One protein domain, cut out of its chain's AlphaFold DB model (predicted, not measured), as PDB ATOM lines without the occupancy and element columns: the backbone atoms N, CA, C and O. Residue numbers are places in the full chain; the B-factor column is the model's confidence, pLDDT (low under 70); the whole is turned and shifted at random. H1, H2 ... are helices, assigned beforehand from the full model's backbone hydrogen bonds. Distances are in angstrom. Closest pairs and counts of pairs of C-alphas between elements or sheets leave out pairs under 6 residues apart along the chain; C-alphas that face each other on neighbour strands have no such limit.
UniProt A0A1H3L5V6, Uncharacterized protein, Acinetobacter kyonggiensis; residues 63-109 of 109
ATOM      1  N   PRO A  63     133.718 164.776  56.054       70.00
ATOM      2  CA  PRO A  63     132.906 165.508  55.094       70.00
ATOM      3  C   PRO A  63     133.143 167.015  55.219       70.00
ATOM      4  O   PRO A  63     133.464 167.519  56.298       70.00
ATOM      5  N   GLU A  64     133.000 167.747  54.116       69.88
ATOM      6  CA  GLU A  64     133.170 169.197  54.140       69.88
ATOM      7  C   GLU A  64     132.215 169.822  55.173       69.88
ATOM      8  O   GLU A  64     131.020 169.530  55.191       69.88
ATOM      9  N   GLY A  65     132.761 170.639  56.079       74.62
ATOM     10  CA  GLY A  65     132.020 171.216  57.206       74.62
ATOM     11  C   GLY A  65     132.049 170.398  58.505       74.62
ATOM     12  O   GLY A  65     131.522 170.867  59.511       74.62
ATOM     13  N   PHE A  66     132.690 169.226  58.524       74.81
ATOM     14  CA  PHE A  66     132.861 168.405  59.726       74.81
ATOM     15  C   PHE A  66     134.301 168.468  60.256       74.81
ATOM     16  O   PHE A  66     135.247 168.788  59.536       74.81
ATOM     17  N   VAL A  67     134.471 168.146  61.540       79.50
ATOM     18  CA  VAL A  67     135.776 168.020  62.207       79.50
ATOM     19  C   VAL A  67     135.810 166.738  63.036       79.50
ATOM     20  O   VAL A  67     134.801 166.352  63.626       79.50
ATOM     21  N   LEU A  68     136.967 166.072  63.091       80.19
ATOM     22  CA  LEU A  68     137.158 164.923  63.977       80.19
ATOM     23  C   LEU A  68     137.356 165.399  65.410       80.19
ATOM     24  O   LEU A  68     138.200 166.254  65.681       80.19
ATOM     25  N   VAL A  69     136.616 164.787  66.326       82.81
ATOM     26  CA  VAL A  69     136.732 165.022  67.764       82.81
ATOM     27  C   VAL A  69     136.952 163.687  68.494       82.81
ATOM     28  O   VAL A  69     136.464 162.651  68.033       82.81
ATOM     29  N   PRO A  70     137.717 163.653  69.600       85.00
ATOM     30  CA  PRO A  70     137.926 162.431  70.381       85.00
ATOM     31  C   PRO A  70     136.617 161.826  70.920       85.00
ATOM     32  O   PRO A  70     135.673 162.546  71.216       85.00
ATOM     33  N   LYS A  71     136.548 160.508  71.143       85.06
ATOM     34  CA  LYS A  71     135.348 159.900  71.763       85.06
ATOM     35  C   LYS A  71     135.142 160.316  73.226       85.06
ATOM     36  O   LYS A  71     134.012 160.354  73.693       85.06
ATOM     37  N   GLU A  72     136.224 160.651  73.923       88.81
ATOM     38  CA  GLU A  72     136.219 161.170  75.292       88.81
ATOM     39  C   GLU A  72     136.907 162.540  75.311       88.81
ATOM     40  O   GLU A  72     137.954 162.687  74.670       88.81
ATOM     41  N   PRO A  73     136.370 163.545  76.023       89.25
ATOM     42  CA  PRO A  73     136.953 164.878  76.032       89.25
ATOM     43  C   PRO A  73     138.302 164.876  76.760       89.25
ATOM     44  O   PRO A  73     138.479 164.199  77.776       89.25
ATOM     45  N   THR A  74     139.257 165.662  76.261       91.00
ATOM     46  CA  THR A  74     140.526 165.885  76.969       91.00
ATOM     47  C   THR A  74     140.314 166.802  78.177       91.00
ATOM     48  O   THR A  74     139.343 167.557  78.232       91.00
ATOM     49  N   GLU A  75     141.237 166.780  79.142       90.94
ATOM     50  CA  GLU A  75     141.176 167.673  80.313       90.94
ATOM     51  C   GLU A  75     141.105 169.151  79.913       90.94
ATOM     52  O   GLU A  75     140.356 169.920  80.505       90.94
ATOM     53  N   GLU A  76     141.827 169.535  78.859       90.12
ATOM     54  CA  GLU A  76     141.807 170.901  78.338       90.12
ATOM     55  C   GLU A  76     140.451 171.261  77.710       90.12
ATOM     56  O   GLU A  76     139.954 172.365  77.921       90.12
ATOM     57  N   MET A  77     139.810 170.330  76.993       88.25
ATOM     58  CA  MET A  77     138.455 170.538  76.464       88.25
ATOM     59  C   MET A  77     137.439 170.725  77.595       88.25
ATOM     60  O   MET A  77     136.583 171.603  77.501       88.25
ATOM     61  N   ILE A  78     137.559 169.941  78.673       89.00
ATOM     62  CA  ILE A  78     136.714 170.072  79.867       89.00
ATOM     63  C   ILE A  78     136.942 171.440  80.515       89.00
ATOM     64  O   ILE A  78     135.991 172.192  80.691       89.00
ATOM     65  N   ARG A  79     138.203 171.808  80.769       86.12
ATOM     66  CA  ARG A  79     138.579 173.092  81.378       86.12
ATOM     67  C   ARG A  79     138.041 174.286  80.590       86.12
ATOM     68  O   ARG A  79     137.557 175.247  81.183       86.12
ATOM     69  N   MET A  80     138.131 174.241  79.261       85.00
ATOM     70  CA  MET A  80     137.608 175.298  78.392       85.00
ATOM     71  C   MET A  80     136.078 175.343  78.390       85.00
ATOM     72  O   MET A  80     135.513 176.436  78.378       85.00
ATOM     73  N   GLY A  81     135.416 174.183  78.444       82.12
ATOM     74  CA  GLY A  81     133.973 174.097  78.644       82.12
ATOM     75  C   GLY A  81     133.554 174.747  79.961       82.12
ATOM     76  O   GLY A  81     132.743 175.666  79.956       82.12
ATOM     77  N   ASP A  82     134.173 174.352  81.071       80.75
ATOM     78  CA  ASP A  82     133.863 174.879  82.406       80.75
ATOM     79  C   ASP A  82     134.075 176.402  82.490       80.75
ATOM     80  O   ASP A  82     133.250 177.123  83.053       80.75
ATOM     81  N   LEU A  83     135.137 176.927  81.864       80.25
ATOM     82  CA  LEU A  83     135.389 178.371  81.772       80.25
ATOM     83  C   LEU A  83     134.319 179.121  80.968       80.25
ATOM     84  O   LEU A  83     134.006 180.267  81.295       80.25
ATOM     85  N   ALA A  84     133.759 178.507  79.923       73.12
ATOM     86  CA  ALA A  84     132.693 179.113  79.129       73.12
ATOM     87  C   ALA A  84     131.367 179.209  79.908       73.12
ATOM     88  O   ALA A  84     130.575 180.117  79.656       73.12
ATOM     89  N   PHE A  85     131.148 178.313  80.878       67.50
ATOM     90  CA  PHE A  85     129.931 178.229  81.693       67.50
ATOM     91  C   PHE A  85     130.088 178.793  83.112       67.50
ATOM     92  O   PHE A  85     129.256 178.506  83.967       67.50
ATOM     93  N   ALA A  86     131.100 179.636  83.358       59.41
ATOM     94  CA  ALA A  86     131.528 180.128  84.678       59.41
ATOM     95  C   ALA A  86     130.459 180.818  85.571       59.41
ATOM     96  O   ALA A  86     130.793 181.287  86.658       59.41
ATOM     97  N   TYR A  87     129.196 180.895  85.147       58.47
ATOM     98  CA  TYR A  87     128.083 181.502  85.878       58.47
ATOM     99  C   TYR A  87     126.987 180.528  86.335       58.47
ATOM    100  O   TYR A  87     126.107 180.962  87.077       58.47
ATOM    101  N   ASP A  88     127.013 179.250  85.941       58.34
ATOM    102  CA  ASP A  88     125.966 178.290  86.315       58.34
ATOM    103  C   ASP A  88     126.574 176.983  86.848       58.34
ATOM    104  O   ASP A  88     127.145 176.186  86.103       58.34
ATOM    105  N   GLU A  89     126.447 176.761  88.161       61.34
ATOM    106  CA  GLU A  89     126.978 175.587  88.879       61.34
ATOM    107  C   GLU A  89     126.362 174.252  88.407       61.34
ATOM    108  O   GLU A  89     126.800 173.179  88.822       61.34
ATOM    109  N   CYS A  90     125.351 174.294  87.534       63.12
ATOM    110  CA  CYS A  90     124.636 173.113  87.060       63.12
ATOM    111  C   CYS A  90     125.179 172.512  85.750       63.12
ATOM    112  O   CYS A  90     124.643 171.495  85.295       63.12
ATOM    113  N   VAL A  91     126.200 173.106  85.121       71.56
ATOM    114  CA  VAL A  91     126.658 172.686  83.787       71.56
ATOM    115  C   VAL A  91     127.891 171.781  83.861       71.56
ATOM    116  O   VAL A  91     128.959 172.190  84.292       71.56
ATOM    117  N   ASP A  92     127.745 170.541  83.390       82.25
ATOM    118  CA  ASP A  92     128.826 169.552  83.300       82.25
ATOM    119  C   ASP A  92     129.282 169.425  81.836       82.25
ATOM    120  O   ASP A  92     128.613 168.789  81.010       82.25
ATOM    121  N   ALA A  93     130.427 170.037  81.510       84.06
ATOM    122  CA  ALA A  93     130.972 170.068  80.154       84.06
ATOM    123  C   ALA A  93     131.215 168.665  79.574       84.06
ATOM    124  O   ALA A  93     131.045 168.450  78.372       84.06
ATOM    125  N   ARG A  94     131.546 167.677  80.416       85.56
ATOM    126  CA  ARG A  94     131.738 166.287  79.983       85.56
ATOM    127  C   ARG A  94     130.413 165.657  79.563       85.56
ATOM    128  O   ARG A  94     130.366 164.973  78.541       85.56
ATOM    129  N   LYS A  95     129.335 165.886  80.321       84.38
ATOM    130  CA  LYS A  95     127.995 165.395  79.952       84.38
ATOM    131  C   LYS A  95     127.490 166.044  78.671       84.38
ATOM    132  O   LYS A  95     126.939 165.336  77.834       84.38
ATOM    133  N   ILE A  96     127.716 167.347  78.495       85.12
ATOM    134  CA  ILE A  96     127.367 168.049  77.252       85.12
ATOM    135  C   ILE A  96     128.141 167.461  76.076       85.12
ATOM    136  O   ILE A  96     127.532 167.104  75.072       85.12
ATOM    137  N   TYR A  97     129.459 167.301  76.214       87.62
ATOM    138  CA  TYR A  97     130.294 166.708  75.175       87.62
ATOM    139  C   TYR A  97     129.781 165.326  74.765       87.62
ATOM    140  O   TYR A  97     129.568 165.061  73.586       87.62
ATOM    141  N   LYS A  98     129.502 164.461  75.744       87.12
ATOM    142  CA  LYS A  98     128.962 163.124  75.493       87.12
ATOM    143  C   LYS A  98     127.606 163.174  74.783       87.12
ATOM    144  O   LYS A  98     127.426 162.465  73.800       87.12
ATOM    145  N   ALA A  99     126.698 164.044  75.223       85.44
ATOM    146  CA  ALA A  99     125.402 164.230  74.575       85.44
ATOM    147  C   ALA A  99     125.539 164.726  73.124       85.44
ATOM    148  O   ALA A  99     124.776 164.297  72.268       85.44
ATOM    149  N   MET A 100     126.524 165.583  72.824       86.81
ATOM    150  CA  MET A 100     126.806 166.032  71.454       86.81
ATOM    151  C   MET A 100     127.294 164.891  70.555       86.81
ATOM    152  O   MET A 100     126.856 164.801  69.413       86.81
ATOM    153  N   ILE A 101     128.168 164.013  71.064       86.94
ATOM    154  CA  ILE A 101     128.625 162.823  70.329       86.94
ATOM    155  C   ILE A 101     127.475 161.825  70.129       86.94
ATOM    156  O   ILE A 101     127.349 161.250  69.055       86.94
ATOM    157  N   GLU A 102     126.623 161.624  71.139       84.00
ATOM    158  CA  GLU A 102     125.459 160.725  71.055       84.00
ATOM    159  C   GLU A 102     124.358 161.258  70.125       84.00
ATOM    160  O   GLU A 102     123.677 160.471  69.472       84.00
ATOM    161  N   ALA A 103     124.179 162.580  70.059       82.75
ATOM    162  CA  ALA A 103     123.208 163.236  69.184       82.75
ATOM    163  C   ALA A 103     123.682 163.354  67.728       82.75
ATOM    164  O   ALA A 103     122.861 163.618  66.849       82.75
ATOM    165  N   GLN A 104     124.980 163.180  67.458       72.38
ATOM    166  CA  GLN A 104     125.474 163.020  66.094       72.38
ATOM    167  C   GLN A 104     124.876 161.723  65.531       72.38
ATOM    168  O   GLN A 104     125.265 160.624  65.924       72.38
ATOM    169  N   GLU A 105     123.874 161.869  64.661       59.22
ATOM    170  CA  GLU A 105     123.139 160.760  64.057       59.22
ATOM    171  C   GLU A 105     124.109 159.709  63.497       59.22
ATOM    172  O   GLU A 105     125.030 160.025  62.741       59.22
ATOM    173  N   GLN A 106     123.860 158.434  63.805       53.97
ATOM    174  CA  GLN A 106     124.378 157.307  63.026       53.97
ATOM    175  C   GLN A 106     123.667 157.278  61.659       53.97
ATOM    176  O   GLN A 106     123.067 156.270  61.300       53.97
ATOM    177  N   SER A 107     123.658 158.388  60.910       49.19
ATOM    178  CA  SER A 107     123.070 158.477  59.570       49.19
ATOM    179  C   SER A 107     123.998 157.792  58.560       49.19
ATOM    180  O   SER A 107     124.588 158.415  57.678       49.19
ATOM    181  N   HIS A 108     124.176 156.496  58.750       45.12
ATOM    182  CA  HIS A 108     124.749 155.567  57.796       45.12
ATOM    183  C   HIS A 108     123.789 154.374  57.734       45.12
ATOM    184  O   HIS A 108     124.094 153.306  58.261       45.12
ATOM    185  N   ASP A 109     122.606 154.609  57.158       40.09
ATOM    186  CA  ASP A 109     121.869 153.548  56.456       40.09
ATOM    187  C   ASP A 109     122.569 153.267  55.115       40.09
ATOM    188  O   ASP A 109     123.009 154.249  54.461       40.09
TER     189      ASP A 109
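This is residues 63 to 109 of the 109 residues of an uncharacterized protein of Acinetobacter kyonggiensis (UniProt A0A1H3L5V6). Two short helices set nearly at a right angle, with H2 starting at the side of H1, make a small body, and a loose arm at each end of the printed part sticks out from it. The chain comes in along the long axis, turns through H1 and a loop, and comes back through H2, which runs along the length; free residues 63 to 68 and 103 to 109 reach the same end. The printed part has 47 residues with two named helices, H1 then H2, and no named strand; the class is all helix, though under half of the residues, 21 of 47, are in named elements. The whole is loose, with a radius of gyration of the C-alphas of 12.7 A, and spans 40 by 18 by 18 A.

Residues 63 to 74 hold no named element and lead to H1, residues 75 to 84. A short link of 8 residues joins H1 to H2, residues 93 to 103. H1 and H2 touch, and their closest C-alphas, those of Gly 81 and Ala 93, are 5.2 A apart. Their lines are about perpendicular, at 80 degrees, and their centres are 13.2 A apart. In H1 and H2 every O i to N i+4 pair is within hydrogen-bond range.

H1 runs from Glu 75, C-alpha at (141.176, 167.673, 80.313), to Ala 84, 14.3 A from first to last C-alpha. H2 begins at Ala 93, C-alpha at (130.972, 170.068, 80.154), and ends at Ala 103, C-alpha at (123.208, 163.236, 69.184), 15.1 A from first to last C-alpha.

The two C-alphas farthest apart, those of Tyr 87 and Asp 109, are 41.1 A apart. The C-alphas of Pro 63 and Asp 109, the chain's last residue, are 16.3 A apart. Without the stretches that stand free, the body of 34 residues spans 27 by 18 by 9 A. The printed part has no cut. The model's mean pLDDT over the printed part is 76.6, and it is under 70 at residue 64, residues 85 to 90 and residues 105 to 109.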